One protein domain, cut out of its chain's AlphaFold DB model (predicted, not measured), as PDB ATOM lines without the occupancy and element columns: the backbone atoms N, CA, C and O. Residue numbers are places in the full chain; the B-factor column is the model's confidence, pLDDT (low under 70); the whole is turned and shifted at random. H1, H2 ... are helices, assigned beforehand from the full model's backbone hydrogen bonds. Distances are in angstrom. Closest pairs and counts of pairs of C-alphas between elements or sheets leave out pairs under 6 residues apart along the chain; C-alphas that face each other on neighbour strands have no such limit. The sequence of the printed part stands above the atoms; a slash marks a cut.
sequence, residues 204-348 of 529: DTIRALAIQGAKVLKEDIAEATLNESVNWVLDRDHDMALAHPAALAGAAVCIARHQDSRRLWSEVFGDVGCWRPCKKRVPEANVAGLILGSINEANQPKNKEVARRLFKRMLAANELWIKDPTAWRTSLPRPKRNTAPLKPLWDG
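AT A GLANCE: This is residues 204 to 348 of the 529 residues of the protein "DUF3883 domain-containing protein" of Wenzhouxiangella sp (UniProt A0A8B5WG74). Helices H3, H5 and H6 run roughly alongside one another, their centres making a triangle, with H6 packed on both H3 and H5, while H1 and H2 cross H3 at steep angles and the short H4 folds back from the end of H3 to touch H5 and H6. A long loop sticks out from this body with residues 276 to 282, and after H6 a long stretch leads to the small H7, near H1 and H6. The printed part has 145 residues, with seven named helices in the order H1 to H7 and no named strand, and its class is all helix. It is compact, with a radius of gyration of the C-alphas of 15.0 A, and spans 48 by 32 by 29 A.

HOW THE PARTS SIT: H1, residues 204 to 217, touches H3, residues 245 to 257, at a steep tilt of 52 degrees, the same way; the closest C-alphas, of Ala 210 and Ala 249, are 4.6 A apart. H2, residues 223 to 234, touches H3 at a steep tilt of 49 degrees, opposite ways, with the C-alphas of Ser 229 and Ala 252 closest at 4.8 A. H3 is the hub, touching four helices. With residues 251 to 255 alone it touches H4, residues 261 to 269, in a helical hairpin at a shallow tilt of 24 degrees, closest at the C-alphas of Ile 255 and Ser 261, 5.1 A. H3 also touches H6, residues 304 to 323, at a shallow tilt of 28 degrees, the same way, closest at the C-alphas of Gly 250 and Phe 311, 5.5 A. H5, residues 287 to 298, and H6 form a helical hairpin at a shallow tilt of 4 degrees, closest at the C-alphas of Ala 298 and Val 306, 4.9 A. H7, residues 343 to 346, is close to H1 but not clearly touching, the closest C-alphas, of Leu 209 and Leu 345, being 7.6 A apart. Every O i to N i+4 pair is within hydrogen-bond range in H1 to H5, and 12 of 16 are in H6; H7 is too short for such a pair.

IN THESE COORDINATES: H1 begins at C-alpha 204 (235.659, 474.282, 432.636) and is 20.2 A long; H2 is 16.4 A, H3 18.3 A and H5 16.7 A. H6, 30.7 A, ends at C-alpha 323 (223.430, 501.561, 423.051) and has a kink of 25 degrees near residue 311. H7 ends at C-alpha 346 (229.351, 479.812, 443.788).

THE WHOLE: The C-alphas farthest apart are those of Lys 280 and Pro 344, 48.9 A. The printed part has no cut. The links H4 to H5, 17 residues, and H6 to H7, 19 residues, are long. The mean pLDDT of the printed part is 71.0, and 59 residues are under 70, among them residues 270 to 286 and 326 to 348.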
ATOM      1  N   ASP A 204     236.874 475.043 432.355       87.75
ATOM      2  CA  ASP A 204     235.659 474.282 432.636       87.75
ATOM      3  C   ASP A 204     234.752 475.046 433.598       87.75
ATOM      4  O   ASP A 204     233.549 475.185 433.353       87.75
ATOM      5  N   THR A 205     235.337 475.653 434.634       84.75
ATOM      6  CA  THR A 205     234.623 476.565 435.535       84.75
ATOM      7  C   THR A 205     234.037 477.751 434.765       84.75
ATOM      8  O   THR A 205     232.866 478.096 434.948       84.75
ATOM      9  N   ILE A 206     234.814 478.373 433.874       88.12
ATOM     10  CA  ILE A 206     234.363 479.528 433.081       88.12
ATOM     11  C   ILE A 206     233.209 479.131 432.156       88.12
ATOM     12  O   ILE A 206     232.202 479.840 432.090       88.12
ATOM     13  N   ARG A 207     233.311 477.975 431.487       90.12
ATOM     14  CA  ARG A 207     232.265 477.438 430.609       90.12
ATOM     15  C   ARG A 207     230.986 477.127 431.382       90.12
ATOM     16  O   ARG A 207     229.907 477.556 430.971       90.12
ATOM     17  N   ALA A 208     231.096 476.452 432.526       86.75
ATOM     18  CA  ALA A 208     229.956 476.137 433.385       86.75
ATOM     19  C   ALA A 208     229.222 477.407 433.849       86.75
ATOM     20  O   ALA A 208     227.991 477.493 433.772       86.75
ATOM     21  N   LEU A 209     229.979 478.428 434.264       83.19
ATOM     22  CA  LEU A 209     229.443 479.730 434.658       83.19
ATOM     23  C   LEU A 209     228.776 480.471 433.497       83.19
ATOM     24  O   LEU A 209     227.719 481.074 433.688       83.19
ATOM     25  N   ALA A 210     229.361 480.426 432.299       88.00
ATOM     26  CA  ALA A 210     228.803 481.071 431.117       88.00
ATOM     27  C   ALA A 210     227.466 480.427 430.709       88.00
ATOM     28  O   ALA A 210     226.482 481.136 430.485       88.00
ATOM     29  N   ILE A 211     227.391 479.087 430.709       87.62
ATOM     30  CA  ILE A 211     226.159 478.330 430.414       87.62
ATOM     31  C   ILE A 211     225.064 478.693 431.411       87.62
ATOM     32  O   ILE A 211     223.916 478.946 431.039       87.62
ATOM     33  N   GLN A 212     225.404 478.738 432.697       82.56
ATOM     34  CA  GLN A 212     224.443 479.138 433.708       82.56
ATOM     35  C   GLN A 212     224.005 480.593 433.515       82.56
ATOM     36  O   GLN A 212     222.811 480.878 433.588       82.56
ATOM     37  N   GLY A 213     224.945 481.501 433.253       81.69
ATOM     38  CA  GLY A 213     224.669 482.907 432.979       81.69
ATOM     39  C   GLY A 213     223.640 483.086 431.862       81.69
ATOM     40  O   GLY A 213     222.658 483.798 432.062       81.69
ATOM     41  N   ALA A 214     223.805 482.369 430.747       85.94
ATOM     42  CA  ALA A 214     222.846 482.349 429.641       85.94
ATOM     43  C   ALA A 214     221.452 481.858 430.083       85.94
ATOM     44  O   ALA A 214     220.448 482.534 429.854       85.94
ATOM     45  N   LYS A 215     221.385 480.742 430.829       83.00
ATOM     46  CA  LYS A 215     220.119 480.200 431.370       83.00
ATOM     47  C   LYS A 215     219.393 481.191 432.278       83.00
ATOM     48  O   LYS A 215     218.170 481.295 432.230       83.00
ATOM     49  N   VAL A 216     220.127 481.930 433.112       77.88
ATOM     50  CA  VAL A 216     219.552 482.945 434.010       77.88
ATOM     51  C   VAL A 216     218.877 484.072 433.239       77.88
ATOM     52  O   VAL A 216     217.848 484.584 433.685       77.88
ATOM     53  N   LEU A 217     219.450 484.458 432.102       80.38
ATOM     54  CA  LEU A 217     218.895 485.498 431.243       80.38
ATOM     55  C   LEU A 217     217.682 485.013 430.442       80.38
ATOM     56  O   LEU A 217     216.972 485.845 429.887       80.38
ATOM     57  N   LYS A 218     217.389 483.702 430.472       81.44
ATOM     58  CA  LYS A 218     216.349 483.047 429.664       81.44
ATOM     59  C   LYS A 218     216.535 483.316 428.171       81.44
ATOM     60  O   LYS A 218     215.564 483.536 427.455       81.44
ATOM     61  N   GLU A 219     217.784 483.338 427.730       75.38
ATOM     62  CA  GLU A 219     218.126 483.563 426.334       75.38
ATOM     63  C   GLU A 219     218.532 482.249 425.672       75.38
ATOM     64  O   GLU A 219     219.310 481.479 426.241       75.38
ATOM     65  N   ASP A 220     218.041 482.026 424.453       83.19
ATOM     66  CA  ASP A 220     218.436 480.907 423.595       83.19
ATOM     67  C   ASP A 220     219.769 481.222 422.899       83.19
ATOM     68  O   ASP A 220     219.857 481.378 421.681       83.19
ATOM     69  N   ILE A 221     220.834 481.354 423.691       89.00
ATOM     70  CA  ILE A 221     222.194 481.433 423.153       89.00
ATOM     71  C   ILE A 221     222.595 480.024 422.720       89.00
ATOM     72  O   ILE A 221     222.703 479.123 423.553       89.00
ATOM     73  N   ALA A 222     222.837 479.837 421.422       92.12
ATOM     74  CA  ALA A 222     223.316 478.564 420.900       92.12
ATOM     75  C   ALA A 222     224.622 478.151 421.600       92.12
ATOM     76  O   ALA A 222     225.557 478.947 421.730       92.12
ATOM     77  N   GLU A 223     224.701 476.887 422.018       91.19
ATOM     78  CA  GLU A 223     225.851 476.353 422.754       91.19
ATOM     79  C   GLU A 223     227.167 476.544 421.984       91.19
ATOM     80  O   GLU A 223     228.180 476.922 422.570       91.19
ATOM     81  N   ALA A 224     227.137 476.380 420.658       92.56
ATOM     82  CA  ALA A 224     228.286 476.624 419.788       92.56
ATOM     83  C   ALA A 224     228.806 478.071 419.892       92.56
ATOM     84  O   ALA A 224     230.004 478.278 420.076       92.56
ATOM     85  N   THR A 225     227.912 479.066 419.858       94.25
ATOM     86  CA  THR A 225     228.259 480.493 419.971       94.25
ATOM     87  C   THR A 225     228.832 480.829 421.345       94.25
ATOM     88  O   THR A 225     229.792 481.597 421.469       94.25
ATOM     89  N   LEU A 226     228.264 480.241 422.400       93.06
ATOM     90  CA  LEU A 226     228.769 480.423 423.755       93.06
ATOM     91  C   LEU A 226     230.164 479.807 423.913       93.06
ATOM     92  O   LEU A 226     231.053 480.437 424.481       93.06
ATOM     93  N   ASN A 227     230.372 478.612 423.360       93.56
ATOM     94  CA  ASN A 227     231.655 477.920 423.384       93.56
ATOM     95  C   ASN A 227     232.736 478.683 422.610       93.56
ATOM     96  O   ASN A 227     233.849 478.817 423.114       93.56
ATOM     97  N   GLU A 228     232.402 479.233 421.439       96.00
ATOM     98  CA  GLU A 228     233.297 480.117 420.682       96.00
ATOM     99  C   GLU A 228     233.681 481.351 421.509       96.00
ATOM    100  O   GLU A 228     234.847 481.732 421.568       96.00
ATOM    101  N   SER A 229     232.712 481.952 422.202       95.38
ATOM    102  CA  SER A 229     232.937 483.142 423.025       95.38
ATOM    103  C   SER A 229     233.800 482.853 424.255       95.38
ATOM    104  O   SER A 229     234.641 483.673 424.611       95.38
ATOM    105  N   VAL A 230     233.636 481.686 424.888       94.81
ATOM    106  CA  VAL A 230     234.506 481.228 425.985       94.81
ATOM    107  C   VAL A 230     235.938 481.049 425.490       94.81
ATOM    108  O   VAL A 230     236.853 481.583 426.109       94.81
ATOM    109  N   ASN A 231     236.132 480.361 424.363       95.81
ATOM    110  CA  ASN A 231     237.466 480.158 423.796       95.81
ATOM    111  C   ASN A 231     238.110 481.501 423.421       95.81
ATOM    112  O   ASN A 231     239.247 481.757 423.795       95.81
ATOM    113  N   TRP A 232     237.346 482.414 422.810       95.12
ATOM    114  CA  TRP A 232     237.828 483.763 422.503       95.12
ATOM    115  C   TRP A 232     238.313 484.509 423.746       95.12
ATOM    116  O   TRP A 232     239.303 485.229 423.668       95.12
ATOM    117  N   VAL A 233     237.614 484.375 424.879       92.38
ATOM    118  CA  VAL A 233     238.051 484.985 426.140       92.38
ATOM    119  C   VAL A 233     239.326 484.305 426.633       92.38
ATOM    120  O   VAL A 233     240.254 485.006 427.002       92.38
ATOM    121  N   LEU A 234     239.405 482.975 426.617       91.69
ATOM    122  CA  LEU A 234     240.557 482.217 427.123       91.69
ATOM    123  C   LEU A 234     241.842 482.403 426.304       91.69
ATOM    124  O   LEU A 234     242.921 482.379 426.884       91.69
ATOM    125  N   ASP A 235     241.732 482.634 424.996       91.19
ATOM    126  CA  ASP A 235     242.878 482.825 424.093       91.19
ATOM    127  C   ASP A 235     243.544 484.209 424.236       91.19
ATOM    128  O   ASP A 235     244.519 484.522 423.545       91.19
ATOM    129  N   ARG A 236     243.012 485.084 425.099       85.81
ATOM    130  CA  ARG A 236     243.597 486.398 425.385       85.81
ATOM    131  C   ARG A 236     244.613 486.316 426.514       85.81
ATOM    132  O   ARG A 236     244.445 485.567 427.470       85.81
ATOM    133  N   ASP A 237     245.630 487.163 426.412       79.62
ATOM    134  CA  ASP A 237     246.501 487.464 427.540       79.62
ATOM    135  C   ASP A 237     245.739 488.366 428.517       79.62
ATOM    136  O   ASP A 237     245.189 489.399 428.118       79.62
ATOM    137  N   HIS A 238     245.655 487.944 429.778       74.75
ATOM    138  CA  HIS A 238     244.908 488.639 430.821       74.75
ATOM    139  C   HIS A 238     245.847 489.038 431.943       74.75
ATOM    140  O   HIS A 238     246.627 488.223 432.435       74.75
ATOM    141  N   ASP A 239     245.671 490.253 432.454       70.62
ATOM    142  CA  ASP A 239     246.159 490.573 433.791       70.62
ATOM    143  C   ASP A 239     245.519 489.589 434.791       70.62
ATOM    144  O   ASP A 239     244.297 489.401 434.818       70.62
ATOM    145  N   MET A 240     246.343 488.949 435.623       68.31
ATOM    146  CA  MET A 240     245.898 487.969 436.617       68.31
ATOM    147  C   MET A 240     244.898 488.551 437.620       68.31
ATOM    148  O   MET A 240     244.139 487.782 438.201       68.31
ATOM    149  N   ALA A 241     244.850 489.877 437.801       62.28
ATOM    150  CA  ALA A 241     243.823 490.555 438.594       62.28
ATOM    151  C   ALA A 241     242.468 490.680 437.865       62.28
ATOM    152  O   ALA A 241     241.431 490.855 438.507       62.28
ATOM    153  N   LEU A 242     242.453 490.592 436.531       69.06
ATOM    154  CA  LEU A 242     241.256 490.660 435.681       69.06
ATOM    155  C   LEU A 242     240.715 489.276 435.300       69.06
ATOM    156  O   LEU A 242     239.543 489.147 434.946       69.06
ATOM    157  N   ALA A 243     241.536 488.237 435.451       75.25
ATOM    158  CA  ALA A 243     241.236 486.844 435.133       75.25
ATOM    159  C   ALA A 243     240.226 486.154 436.084       75.25
ATOM    160  O   ALA A 243     240.202 484.930 436.209       75.25
ATOM    161  N   HIS A 244     239.373 486.914 436.777       81.19
ATOM    162  CA  HIS A 244     238.376 486.352 437.684       81.19
ATOM    163  C   HIS A 244     237.373 485.487 436.886       81.19
ATOM    164  O   HIS A 244     236.733 486.012 435.973       81.19
ATOM    165  N   PRO A 245     237.115 484.208 437.239       82.94
ATOM    166  CA  PRO A 245     236.263 483.319 436.436       82.94
ATOM    167  C   PRO A 245     234.860 483.878 436.150       82.94
ATOM    168  O   PRO A 245     234.351 483.766 435.039       82.94
ATOM    169  N   ALA A 246     234.254 484.567 437.125       79.12
ATOM    170  CA  ALA A 246     232.989 485.288 436.928       79.12
ATOM    171  C   ALA A 246     233.066 486.408 435.879       79.12
ATOM    172  O   ALA A 246     232.100 486.618 435.147       79.12
ATOM    173  N   ALA A 247     234.182 487.145 435.847       83.56
ATOM    174  CA  ALA A 247     234.424 488.219 434.892       83.56
ATOM    175  C   ALA A 247     234.564 487.647 433.482       83.56
ATOM    176  O   ALA A 247     233.845 488.070 432.580       83.56
ATOM    177  N   LEU A 248     235.391 486.608 433.333       89.25
ATOM    178  CA  LEU A 248     235.614 485.908 432.067       89.25
ATOM    179  C   LEU A 248     234.327 485.250 431.540       89.25
ATOM    180  O   LEU A 248     233.982 485.409 430.371       89.25
ATOM    181  N   ALA A 249     233.553 484.593 432.407       87.75
ATOM    182  CA  ALA A 249     232.252 484.034 432.042       87.75
ATOM    183  C   ALA A 249     231.239 485.126 431.658       87.75
ATOM    184  O   ALA A 249     230.488 484.976 430.696       87.75
ATOM    185  N   GLY A 250     231.232 486.251 432.379       87.06
ATOM    186  CA  GLY A 250     230.422 487.419 432.040       87.06
ATOM    187  C   GLY A 250     230.771 488.009 430.678       87.06
ATOM    188  O   GLY A 250     229.865 488.324 429.906       87.06
ATOM    189  N   ALA A 251     232.062 488.093 430.363       90.44
ATOM    190  CA  ALA A 251     232.554 488.509 429.059       90.44
ATOM    191  C   ALA A 251     232.086 487.564 427.952       90.44
ATOM    192  O   ALA A 251     231.506 488.021 426.967       90.44
ATOM    193  N   ALA A 252     232.246 486.254 428.156       93.00
ATOM    194  CA  ALA A 252     231.814 485.240 427.203       93.00
ATOM    195  C   ALA A 252     230.307 485.327 426.919       93.00
ATOM    196  O   ALA A 252     229.905 485.324 425.759       93.00
ATOM    197  N   VAL A 253     229.472 485.494 427.953       90.06
ATOM    198  CA  VAL A 253     228.022 485.684 427.778       90.06
ATOM    199  C   VAL A 253     227.717 486.983 427.029       90.06
ATOM    200  O   VAL A 253     226.905 486.971 426.112       90.06
ATOM    201  N   CYS A 254     228.372 488.102 427.358       91.06
ATOM    202  CA  CYS A 254     228.169 489.368 426.640       91.06
ATOM    203  C   CYS A 254     228.494 489.244 425.146       91.06
ATOM    204  O   CYS A 254     227.722 489.711 424.315       91.06
ATOM    205  N   ILE A 255     229.616 488.599 424.821       94.06
ATOM    206  CA  ILE A 255     230.082 488.391 423.446       94.06
ATOM    207  C   ILE A 255     229.151 487.447 422.686       94.06
ATOM    208  O   ILE A 255     228.836 487.709 421.527       94.06
ATOM    209  N   ALA A 256     228.679 486.386 423.342       91.62
ATOM    210  CA  ALA A 256     227.755 485.439 422.733       91.62
ATOM    211  C   ALA A 256     226.392 486.080 422.420       91.62
ATOM    212  O   ALA A 256     225.766 485.719 421.426       91.62
ATOM    213  N   ARG A 257     225.951 487.050 423.239       91.75
ATOM    214  CA  ARG A 257     224.737 487.852 422.999       91.75
ATOM    215  C   ARG A 257     224.926 488.859 421.867       91.75
ATOM    216  O   ARG A 257     224.040 489.035 421.038       91.75
ATOM    217  N   HIS A 258     226.072 489.536 421.856       91.56
ATOM    218  CA  HIS A 258     226.366 490.624 420.932       91.56
ATOM    219  C   HIS A 258     227.843 490.586 420.534       91.56
ATOM    220  O   HIS A 258     228.715 490.943 421.326       91.56
ATOM    221  N   GLN A 259     228.146 490.203 419.289       87.81
ATOM    222  CA  GLN A 259     229.538 490.121 418.821       87.81
ATOM    223  C   GLN A 259     230.292 491.458 418.940       87.81
ATOM    224  O   GLN A 259     231.494 491.455 419.214       87.81
ATOM    225  N   ASP A 260     229.595 492.595 418.842       87.69
ATOM    226  CA  ASP A 260     230.171 493.940 419.009       87.69
ATOM    227  C   ASP A 260     230.761 494.182 420.409       87.69
ATOM    228  O   ASP A 260     231.661 495.011 420.591       87.69
ATOM    229  N   SER A 261     230.342 493.397 421.407       89.00
ATOM    230  CA  SER A 261     230.931 493.401 422.747       89.00
ATOM    231  C   SER A 261     232.387 492.934 422.761       89.00
ATOM    232  O   SER A 261     233.107 493.259 423.705       89.00
ATOM    233  N   ARG A 262     232.878 492.233 421.723       92.50
ATOM    234  CA  ARG A 262     234.301 491.852 421.619       92.50
ATOM    235  C   ARG A 262     235.219 493.065 421.705       92.50
ATOM    236  O   ARG A 262     236.294 492.958 422.289       92.50
ATOM    237  N   ARG A 263     234.805 494.219 421.168       86.81
ATOM    238  CA  ARG A 263     235.591 495.457 421.249       86.81
ATOM    239  C   ARG A 263     235.678 495.975 422.684       86.81
ATOM    240  O   ARG A 263     236.784 496.220 423.148       86.81
ATOM    241  N   LEU A 264     234.551 496.052 423.396       86.44
ATOM    242  CA  LEU A 264     234.519 496.443 424.812       86.44
ATOM    243  C   LEU A 264     235.437 495.554 425.648       86.44
ATOM    244  O   LEU A 264     236.266 496.045 426.406       86.44
ATOM    245  N   TRP A 265     235.314 494.237 425.493       87.94
ATOM    246  CA  TRP A 265     236.111 493.291 426.268       87.94
ATOM    247  C   TRP A 265     237.579 493.276 425.850       87.94
ATOM    248  O   TRP A 265     238.438 493.098 426.703       87.94
ATOM    249  N   SER A 266     237.894 493.562 424.585       85.31
ATOM    250  CA  SER A 266     239.280 493.813 424.166       85.31
ATOM    251  C   SER A 266     239.853 495.073 424.819       85.31
ATOM    252  O   SER A 266     241.033 495.092 425.142       85.31
ATOM    253  N   GLU A 267     239.044 496.113 425.049       78.12
ATOM    254  CA  GLU A 267     239.470 497.317 425.781       78.12
ATOM    255  C   GLU A 267     239.639 497.051 427.286       78.12
ATOM    256  O   GLU A 267     240.580 497.564 427.892       78.12
ATOM    257  N   VAL A 268     238.770 496.219 427.877       78.94
ATOM    258  CA  VAL A 268     238.866 495.783 429.281       78.94
ATOM    259  C   VAL A 268     240.098 494.899 429.510       78.94
ATOM    260  O   VAL A 268     240.832 495.145 430.461       78.94
ATOM    261  N   PHE A 269     240.347 493.900 428.652       80.25
ATOM    262  CA  PHE A 269     241.483 492.974 428.782       80.25
ATOM    263  C   PHE A 269     242.804 493.567 428.287       80.25
ATOM    264  O   PHE A 269     243.850 493.309 428.867       80.25
ATOM    265  N   GLY A 270     242.764 494.406 427.249       69.25
ATOM    266  CA  GLY A 270     243.932 495.094 426.692       69.25
ATOM    267  C   GLY A 270     244.428 496.272 427.532       69.25
ATOM    268  O   GLY A 270     245.261 497.045 427.061       69.25
ATOM    269  N   ASP A 271     243.900 496.430 428.747       59.28
ATOM    270  CA  ASP A 271     244.397 497.359 429.755       59.28
ATOM    271  C   ASP A 271     244.347 498.846 429.344       59.28
ATOM    272  O   ASP A 271     245.034 499.699 429.906       59.28
ATOM    273  N   VAL A 272     243.470 499.212 428.396       43.56
ATOM    274  CA  VAL A 272     243.323 500.591 427.861       43.56
ATOM    275  C   VAL A 272     242.592 501.522 428.860       43.56
ATOM    276  O   VAL A 272     242.104 502.604 428.536       43.56
ATOM    277  N   GLY A 273     242.512 501.107 430.122       42.75
ATOM    278  CA  GLY A 273     241.534 501.555 431.104       42.75
ATOM    279  C   GLY A 273     241.891 502.755 431.970       42.75
ATOM    280  O   GLY A 273     241.122 503.037 432.883       42.75
ATOM    281  N   CYS A 274     242.973 503.496 431.728       37.75
ATOM    282  CA  CYS A 274     243.086 504.848 432.288       37.75
ATOM    283  C   CYS A 274     243.797 505.786 431.304       37.75
ATOM    284  O   CYS A 274     244.957 506.178 431.472       37.75
ATOM    285  N   TRP A 275     243.046 506.191 430.283       39.84
ATOM    286  CA  TRP A 275     243.387 507.318 429.427       39.84
ATOM    287  C   TRP A 275     243.978 508.468 430.250       39.84
ATOM    288  O   TRP A 275     243.371 508.943 431.213       39.84
ATOM    289  N   ARG A 276     245.174 508.925 429.860       33.75
ATOM    290  CA  ARG A 276     245.723 510.192 430.347       33.75
ATOM    291  C   ARG A 276     244.659 511.269 430.103       33.75
ATOM    292  O   ARG A 276     244.262 511.436 428.946       33.75
ATOM    293  N   PRO A 277     244.227 512.056 431.098       34.41
ATOM    294  CA  PRO A 277     243.579 513.304 430.786       34.41
ATOM    295  C   PRO A 277     244.637 514.144 430.079       34.41
ATOM    296  O   PRO A 277     245.664 514.531 430.647       34.41
ATOM    297  N   CYS A 278     244.396 514.438 428.803       35.38
ATOM    298  CA  CYS A 278     244.957 515.646 428.225       35.38
ATOM    299  C   CYS A 278     244.615 516.787 429.187       35.38
ATOM    300  O   CYS A 278     243.486 516.837 429.674       35.38
ATOM    301  N   LYS A 279     245.566 517.694 429.453       39.78
ATOM    302  CA  LYS A 279     245.517 518.778 430.465       39.78
ATOM    303  C   LYS A 279     244.263 519.694 430.437       39.78
ATOM    304  O   LYS A 279     244.217 520.667 431.178       39.78
ATOM    305  N   LYS A 280     243.273 519.431 429.578       37.78
ATOM    306  CA  LYS A 280     242.031 520.189 429.377       37.78
ATOM    307  C   LYS A 280     240.752 519.337 429.238       37.78
ATOM    308  O   LYS A 280     239.706 519.915 428.967       37.78
ATOM    309  N   ARG A 281     240.786 518.005 429.393       35.97
ATOM    310  CA  ARG A 281     239.567 517.170 429.404       35.97
ATOM    311  C   ARG A 281     239.436 516.437 430.735       35.97
ATOM    312  O   ARG A 281     240.359 515.744 431.155       35.97
ATOM    313  N   VAL A 282     238.285 516.613 431.382       40.81
ATOM    314  CA  VAL A 282     237.823 515.757 432.483       40.81
ATOM    315  C   VAL A 282     237.795 514.317 431.949       40.81
ATOM    316  O   VAL A 282     237.384 514.147 430.800       40.81
ATOM    317  N   PRO A 283     238.252 513.296 432.699       40.91
ATOM    318  CA  PRO A 283     238.130 511.912 432.261       40.91
ATOM    319  C   PRO A 283     236.661 511.629 431.940       40.91
ATOM    320  O   PRO A 283     235.807 511.690 432.826       40.91
ATOM    321  N   GLU A 284     236.349 511.373 430.672       45.28
ATOM    322  CA  GLU A 284     235.035 510.858 430.309       45.28
ATOM    323  C   GLU A 284     234.983 509.430 430.850       45.28
ATOM    324  O   GLU A 284     235.657 508.528 430.353       45.28
ATOM    325  N   ALA A 285     234.265 509.243 431.958       53.50
ATOM    326  CA  ALA A 285     234.013 507.924 432.511       53.50
ATOM    327  C   ALA A 285     233.351 507.064 431.425       53.50
ATOM    328  O   ALA A 285     232.248 507.381 430.984       53.50
ATOM    329  N   ASN A 286     234.025 505.997 430.994       65.69
ATOM    330  CA  ASN A 286     233.516 505.082 429.977       65.69
ATOM    331  C   ASN A 286     233.125 503.728 430.591       65.69
ATOM    332  O   ASN A 286     233.449 503.405 431.739       65.69
ATOM    333  N   VAL A 287     232.401 502.925 429.814       70.25
ATOM    334  CA  VAL A 287     231.854 501.638 430.264       70.25
ATOM    335  C   VAL A 287     232.948 500.654 430.697       70.25
ATOM    336  O   VAL A 287     232.779 499.955 431.699       70.25
ATOM    337  N   ALA A 288     234.084 500.625 429.996       71.31
ATOM    338  CA  ALA A 288     235.208 499.752 430.330       71.31
ATOM    339  C   ALA A 288     235.747 500.027 431.748       71.31
ATOM    340  O   ALA A 288     235.926 499.095 432.533       71.31
ATOM    341  N   GLY A 289     235.905 501.302 432.128       67.75
ATOM    342  CA  GLY A 289     236.343 501.692 433.473       67.75
ATOM    343  C   GLY A 289     235.402 501.224 434.593       67.75
ATOM    344  O   GLY A 289     235.850 500.867 435.683       67.75
ATOM    345  N   LEU A 290     234.096 501.145 434.330       70.56
ATOM    346  CA  LEU A 290     233.106 500.654 435.300       70.56
ATOM    347  C   LEU A 290     233.144 499.139 435.483       70.56
ATOM    348  O   LEU A 290     232.914 498.643 436.591       70.56
ATOM    349  N   ILE A 291     233.421 498.407 434.402       76.00
ATOM    350  CA  ILE A 291     233.640 496.961 434.451       76.00
ATOM    351  C   ILE A 291     234.885 496.678 435.291       76.00
ATOM    352  O   ILE A 291     234.799 495.907 436.246       76.00
ATOM    353  N   LEU A 292     235.988 497.384 435.024       71.62
ATOM    354  CA  LEU A 292     237.227 497.278 435.800       71.62
ATOM    355  C   LEU A 292     237.007 497.595 437.286       71.62
ATOM    356  O   LEU A 292     237.378 496.801 438.148       71.62
ATOM    357  N   GLY A 293     236.317 498.695 437.605       66.75
ATOM    358  CA  GLY A 293     235.974 499.033 438.990       66.75
ATOM    359  C   GLY A 293     235.111 497.965 439.672       66.75
ATOM    360  O   GLY A 293     235.282 497.686 440.859       66.75
ATOM    361  N   SER A 294     234.217 497.312 438.923       73.12
ATOM    362  CA  SER A 294     233.405 496.209 439.443       73.12
ATOM    363  C   SER A 294     234.241 494.954 439.712       73.12
ATOM    364  O   SER A 294     234.012 494.304 440.731       73.12
ATOM    365  N   ILE A 295     235.192 494.617 438.830       73.12
ATOM    366  CA  ILE A 295     236.132 493.499 439.019       73.12
ATOM    367  C   ILE A 295     236.996 493.758 440.259       73.12
ATOM    368  O   ILE A 295     237.082 492.901 441.135       73.12
ATOM    369  N   ASN A 296     237.522 494.976 440.406       67.50
ATOM    370  CA  ASN A 296     238.288 495.377 441.586       67.50
ATOM    371  C   ASN A 296     237.465 495.274 442.877       67.50
ATOM    372  O   ASN A 296     237.961 494.751 443.870       67.50
ATOM    373  N   GLU A 297     236.200 495.719 442.879       66.94
ATOM    374  CA  GLU A 297     235.309 495.543 444.038       66.94
ATOM    375  C   GLU A 297     235.081 494.054 444.340       66.94
ATOM    376  O   GLU A 297     235.007 493.667 445.506       66.94
ATOM    377  N   ALA A 298     234.965 493.211 443.307       67.50
ATOM    378  CA  ALA A 298     234.772 491.773 443.474       67.50
ATOM    379  C   ALA A 298     235.989 491.089 444.079       67.50
ATOM    380  O   ALA A 298     235.812 490.190 444.891       67.50
ATOM    381  N   ASN A 299     237.190 491.566 443.763       62.28
ATOM    382  CA  ASN A 299     238.438 491.055 444.312       62.28
ATOM    383  C   ASN A 299     238.672 491.459 445.783       62.28
ATOM    384  O   ASN A 299     239.625 490.989 446.402       62.28
ATOM    385  N   GLN A 300     237.807 492.289 446.385       61.31
ATOM    386  CA  GLN A 300     237.942 492.683 447.788       61.31
ATOM    387  C   GLN A 300     237.488 491.564 448.764       61.31
ATOM    388  O   GLN A 300     236.354 491.088 448.675       61.31
ATOM    389  N   PRO A 301     238.276 491.217 449.809       50.88
ATOM    390  CA  PRO A 301     238.015 490.080 450.712       50.88
ATOM    391  C   PRO A 301     236.717 490.145 451.528       50.88
ATOM    392  O   PRO A 301     236.267 489.147 452.087       50.88
ATOM    393  N   LYS A 302     236.118 491.331 451.675       52.59
ATOM    394  CA  LYS A 302     235.012 491.561 452.617       52.59
ATOM    395  C   LYS A 302     233.637 491.156 452.094       52.59
ATOM    396  O   LYS A 302     232.649 491.380 452.794       52.59
ATOM    397  N   ASN A 303     233.525 490.632 450.874       55.34
ATOM    398  CA  ASN A 303     232.218 490.611 450.238       55.34
ATOM    399  C   ASN A 303     232.028 489.467 449.233       55.34
ATOM    400  O   ASN A 303     231.980 489.687 448.025       55.34
ATOM    401  N   LYS A 304     231.797 488.250 449.751       52.25
ATOM    402  CA  LYS A 304     231.390 487.061 448.963       52.25
ATOM    403  C   LYS A 304     230.202 487.337 448.021       52.25
ATOM    404  O   LYS A 304     230.036 486.695 446.993       52.25
ATOM    405  N   GLU A 305     229.402 488.348 448.348       57.91
ATOM    406  CA  GLU A 305     228.229 488.783 447.598       57.91
ATOM    407  C   GLU A 305     228.557 489.716 446.405       57.91
ATOM    408  O   GLU A 305     227.669 490.053 445.618       57.91
ATOM    409  N   VAL A 306     229.804 490.191 446.249       61.94
ATOM    410  CA  VAL A 306     230.190 491.079 445.128       61.94
ATOM    411  C   VAL A 306     230.387 490.303 443.839       61.94
ATOM    412  O   VAL A 306     229.898 490.771 442.815       61.94
ATOM    413  N   ALA A 307     230.960 489.097 443.868       56.78
ATOM    414  CA  ALA A 307     231.083 488.262 442.668       56.78
ATOM    415  C   ALA A 307     229.711 488.003 442.004       56.78
ATOM    416  O   ALA A 307     229.565 488.090 440.785       56.78
ATOM    417  N   ARG A 308     228.647 487.830 442.809       61.28
ATOM    418  CA  ARG A 308     227.257 487.714 442.321       61.28
ATOM    419  C   ARG A 308     226.748 488.987 441.638       61.28
ATOM    420  O   ARG A 308     225.961 488.929 440.691       61.28
ATOM    421  N   ARG A 309     227.144 490.153 442.147       67.81
ATOM    422  CA  ARG A 309     226.755 491.465 441.610       67.81
ATOM    423  C   ARG A 309     227.593 491.856 440.398       67.81
ATOM    424  O   ARG A 309     227.081 492.582 439.550       67.81
ATOM    425  N   LEU A 310     228.816 491.337 440.298       74.12
ATOM    426  CA  LEU A 310     229.744 491.575 439.203       74.12
ATOM    427  C   LEU A 310     229.122 491.171 437.864       74.12
ATOM    428  O   LEU A 310     228.989 492.024 436.996       74.12
ATOM    429  N   PHE A 311     228.625 489.934 437.734       75.19
ATOM    430  CA  PHE A 311     227.968 489.452 436.506       75.19
ATOM    431  C   PHE A 311     226.861 490.397 436.016       75.19
ATOM    432  O   PHE A 311     226.874 490.849 434.874       75.19
ATOM    433  N   LYS A 312     225.941 490.785 436.907       73.56
ATOM    434  CA  LYS A 312     224.833 491.691 436.559       73.56
ATOM    435  C   LYS A 312     225.310 493.096 436.182       73.56
ATOM    436  O   LYS A 312     224.741 493.708 435.286       73.56
ATOM    437  N   ARG A 313     226.330 493.617 436.871       77.06
ATOM    438  CA  ARG A 313     226.912 494.931 436.561       77.06
ATOM    439  C   ARG A 313     227.613 494.925 435.209       77.06
ATOM    440  O   ARG A 313     227.437 495.879 434.468       77.06
ATOM    441  N   MET A 314     228.335 493.856 434.880       81.31
ATOM    442  CA  MET A 314     228.993 493.701 433.582       81.31
ATOM    443  C   MET A 314     227.977 493.611 432.447       81.31
ATOM    444  O   MET A 314     228.153 494.282 431.440       81.31
ATOM    445  N   LEU A 315     226.875 492.878 432.632       81.12
ATOM    446  CA  LEU A 315     225.781 492.853 431.659       81.12
ATOM    447  C   LEU A 315     225.167 494.240 431.442       81.12
ATOM    448  O   LEU A 315     225.034 494.679 430.306       81.12
ATOM    449  N   ALA A 316     224.828 494.945 432.525       80.06
ATOM    450  CA  ALA A 316     224.253 496.285 432.434       80.06
ATOM    451  C   ALA A 316     225.225 497.284 431.787       80.06
ATOM    452  O   ALA A 316     224.819 498.106 430.972       80.06
ATOM    453  N   ALA A 317     226.512 497.196 432.127       77.31
ATOM    454  CA  ALA A 317     227.569 497.975 431.499       77.31
ATOM    455  C   ALA A 317     227.646 497.662 429.994       77.31
ATOM    456  O   ALA A 317     227.586 498.571 429.175       77.31
ATOM    457  N   ASN A 318     227.668 496.384 429.617       82.75
ATOM    458  CA  ASN A 318     227.697 495.950 428.223       82.75
ATOM    459  C   ASN A 318     226.482 496.439 427.414       82.75
ATOM    460  O   ASN A 318     226.633 496.899 426.289       82.75
ATOM    461  N   GLU A 319     225.280 496.392 427.989       83.25
ATOM    462  CA  GLU A 319     224.070 496.921 427.347       83.25
ATOM    463  C   GLU A 319     224.134 498.437 427.137       83.25
ATOM    464  O   GLU A 319     223.637 498.940 426.129       83.25
ATOM    465  N   LEU A 320     224.748 499.169 428.069       77.94
ATOM    466  CA  LEU A 320     224.999 500.598 427.897       77.94
ATOM    467  C   LEU A 320     225.997 500.846 426.767       77.94
ATOM    468  O   LEU A 320     225.724 501.682 425.915       77.94
ATOM    469  N   TRP A 321     227.085 500.074 426.713       81.81
ATOM    470  CA  TRP A 321     228.077 500.172 425.642       81.81
ATOM    471  C   TRP A 321     227.473 499.956 424.258       81.81
ATOM    472  O   TRP A 321     227.766 500.711 423.340       81.81
ATOM    473  N   ILE A 322     226.613 498.948 424.106       83.88
ATOM    474  CA  ILE A 322     225.961 498.660 422.823       83.88
ATOM    475  C   ILE A 322     225.052 499.817 422.392       83.88
ATOM    476  O   ILE A 322     224.979 500.133 421.209       83.88
ATOM    477  N   LYS A 323     224.348 500.449 423.340       82.75
ATOM    478  CA  LYS A 323     223.430 501.561 423.051       82.75
ATOM    479  C   LYS A 323     224.166 502.848 422.706       82.75
ATOM    480  O   LYS A 323     223.755 503.553 421.792       82.75
ATOM    481  N   ASP A 324     225.196 503.163 423.475       77.94
ATOM    482  CA  ASP A 324     226.012 504.350 423.288       77.94
ATOM    483  C   ASP A 324     227.418 504.085 423.849       77.94
ATOM    484  O   ASP A 324     227.635 504.186 425.061       77.94
ATOM    485  N   PRO A 325     228.395 503.774 422.982       70.19
ATOM    486  CA  PRO A 325     229.776 503.552 423.399       70.19
ATOM    487  C   PRO A 325     230.422 504.778 424.072       70.19
ATOM    488  O   PRO A 325     231.471 504.646 424.704       70.19
ATOM    489  N   THR A 326     229.822 505.966 423.922       60.53
ATOM    490  CA  THR A 326     230.366 507.263 424.351       60.53
ATOM    491  C   THR A 326     229.648 507.901 425.545       60.53
ATOM    492  O   THR A 326     230.227 508.777 426.187       60.53
ATOM    493  N   ALA A 327     228.431 507.474 425.902       57.91
ATOM    494  CA  ALA A 327     227.680 508.072 427.009       57.91
ATOM    495  C   ALA A 327     227.831 507.340 428.349       57.91
ATOM    496  O   ALA A 327     227.824 506.112 428.445       57.91
ATOM    497  N   TRP A 328     227.825 508.127 429.430       60.25
ATOM    498  CA  TRP A 328     227.648 507.633 430.795       60.25
ATOM    499  C   TRP A 328     226.838 508.598 431.678       60.25
ATOM    500  O   TRP A 328     226.950 509.819 431.565       60.25
ATOM    501  N   ARG A 329     226.058 508.045 432.623       48.06
ATOM    502  CA  ARG A 329     225.481 508.759 433.782       48.06
ATOM    503  C   ARG A 329     225.756 507.982 435.073       48.06
ATOM    504  O   ARG A 329     225.656 506.763 435.118       48.06
ATOM    505  N   THR A 330     226.063 508.724 436.131       43.12
ATOM    506  CA  THR A 330     226.774 508.392 437.385       43.12
ATOM    507  C   THR A 330     226.190 507.327 438.333       43.12
ATOM    508  O   THR A 330     226.464 507.370 439.530       43.12
ATOM    509  N   SER A 331     225.453 506.309 437.877       45.03
ATOM    510  CA  SER A 331     225.099 505.193 438.774       45.03
ATOM    511  C   SER A 331     224.791 503.882 438.055       45.03
ATOM    512  O   SER A 331     223.891 503.803 437.225       45.03
ATOM    513  N   LEU A 332     225.504 502.814 438.438       48.97
ATOM    514  CA  LEU A 332     225.125 501.446 438.081       48.97
ATOM    515  C   LEU A 332     223.760 501.119 438.719       48.97
ATOM    516  O   LEU A 332     223.574 501.382 439.915       48.97
ATOM    517  N   PRO A 333     222.814 500.503 437.988       47.88
ATOM    518  CA  PRO A 333     221.554 500.068 438.574       47.88
ATOM    519  C   PRO A 333     221.815 499.075 439.716       47.88
ATOM    520  O   PRO A 333     222.544 498.089 439.569       47.88
ATOM    521  N   ARG A 334     221.224 499.335 440.889       45.03
ATOM    522  CA  ARG A 334     221.333 498.424 442.038       45.03
ATOM    523  C   ARG A 334     220.591 497.122 441.711       45.03
ATOM    524  O   ARG A 334     219.409 497.176 441.364       45.03
ATOM    525  N   PRO A 335     221.224 495.945 441.843       44.81
ATOM    526  CA  PRO A 335     220.544 494.682 441.581       44.81
ATOM    527  C   PRO A 335     219.389 494.483 442.576       44.81
ATOM    528  O   PRO A 335     219.557 494.686 443.779       44.81
ATOM    529  N   LYS A 336     218.211 494.066 442.090       50.88
ATOM    530  CA  LYS A 336     217.056 493.742 442.948       50.88
ATOM    531  C   LYS A 336     217.428 492.610 443.923       50.88
ATOM    532  O   LYS A 336     217.911 491.563 443.488       50.88
ATOM    533  N   ARG A 337     217.172 492.809 445.228       46.25
ATOM    534  CA  ARG A 337     217.608 491.939 446.349       46.25
ATOM    535  C   ARG A 337     217.216 490.452 446.221       46.25
ATOM    536  O   ARG A 337     217.967 489.609 446.700       46.25
ATOM    537  N   ASN A 338     216.131 490.116 445.514       46.09
ATOM    538  CA  ASN A 338     215.495 488.786 445.583       46.09
ATOM    539  C   ASN A 338     215.623 487.896 444.334       46.09
ATOM    540  O   ASN A 338     214.857 486.956 444.168       46.09
ATOM    541  N   THR A 339     216.592 488.134 443.450       47.44
ATOM    542  CA  THR A 339     216.852 487.219 442.319       47.44
ATOM    543  C   THR A 339     218.204 486.542 442.511       47.44
ATOM    544  O   THR A 339     219.247 487.104 442.160       47.44
ATOM    545  N   ALA A 340     218.191 485.344 443.103       47.25
ATOM    546  CA  ALA A 340     219.379 484.537 443.398       47.25
ATOM    547  C   ALA A 340     219.507 483.280 442.509       47.25
ATOM    548  O   ALA A 340     219.573 482.176 443.037       47.25
ATOM    549  N   PRO A 341     219.588 483.407 441.174       47.78
ATOM    550  CA  PRO A 341     219.711 482.241 440.303       47.78
ATOM    551  C   PRO A 341     221.142 481.673 440.235       47.78
ATOM    552  O   PRO A 341     221.348 480.620 439.646       47.78
ATOM    553  N   LEU A 342     222.129 482.347 440.845       48.19
ATOM    554  CA  LEU A 342     223.537 481.941 440.784       48.19
ATOM    555  C   LEU A 342     224.068 481.252 442.053       48.19
ATOM    556  O   LEU A 342     225.158 480.699 442.017       48.19
ATOM    557  N   LYS A 343     223.320 481.263 443.166       46.97
ATOM    558  CA  LYS A 343     223.799 480.810 444.490       46.97
ATOM    559  C   LYS A 343     224.434 479.397 444.487       46.97
ATOM    560  O   LYS A 343     225.545 479.289 444.989       46.97
ATOM    561  N   PRO A 344     223.826 478.362 443.870       51.16
ATOM    562  CA  PRO A 344     224.350 476.993 443.955       51.16
ATOM    563  C   PRO A 344     225.688 476.760 443.239       51.16
ATOM    564  O   PRO A 344     226.370 475.795 443.556       51.16
ATOM    565  N   LEU A 345     226.072 477.614 442.282       43.12
ATOM    566  CA  LEU A 345     227.328 477.445 441.537       43.12
ATOM    567  C   LEU A 345     228.520 478.157 442.177       43.12
ATOM    568  O   LEU A 345     229.657 477.788 441.912       43.12
ATOM    569  N   TRP A 346     228.279 479.124 443.062       51.56
ATOM    570  CA  TRP A 346     229.351 479.812 443.788       51.56
ATOM    571  C   TRP A 346     229.744 479.108 445.085       51.56
ATOM    572  O   TRP A 346     230.852 479.322 445.562       51.56
ATOM    573  N   ASP A 347     228.878 478.247 445.627       47.75
ATOM    574  CA  ASP A 347     229.172 477.461 446.832       47.75
ATOM    575  C   ASP A 347     230.276 476.403 446.587       47.75
ATOM    576  O   ASP A 347     230.900 475.943 447.542       47.75
ATOM    577  N   GLY A 348     230.562 476.057 445.318       38.59
ATOM    578  CA  GLY A 348     231.638 475.139 444.905       38.59
ATOM    579  C   GLY A 348     232.890 475.810 444.324       38.59
ATOM    580  O   GLY A 348     233.930 475.165 444.194       38.59
TER     581      GLY A 348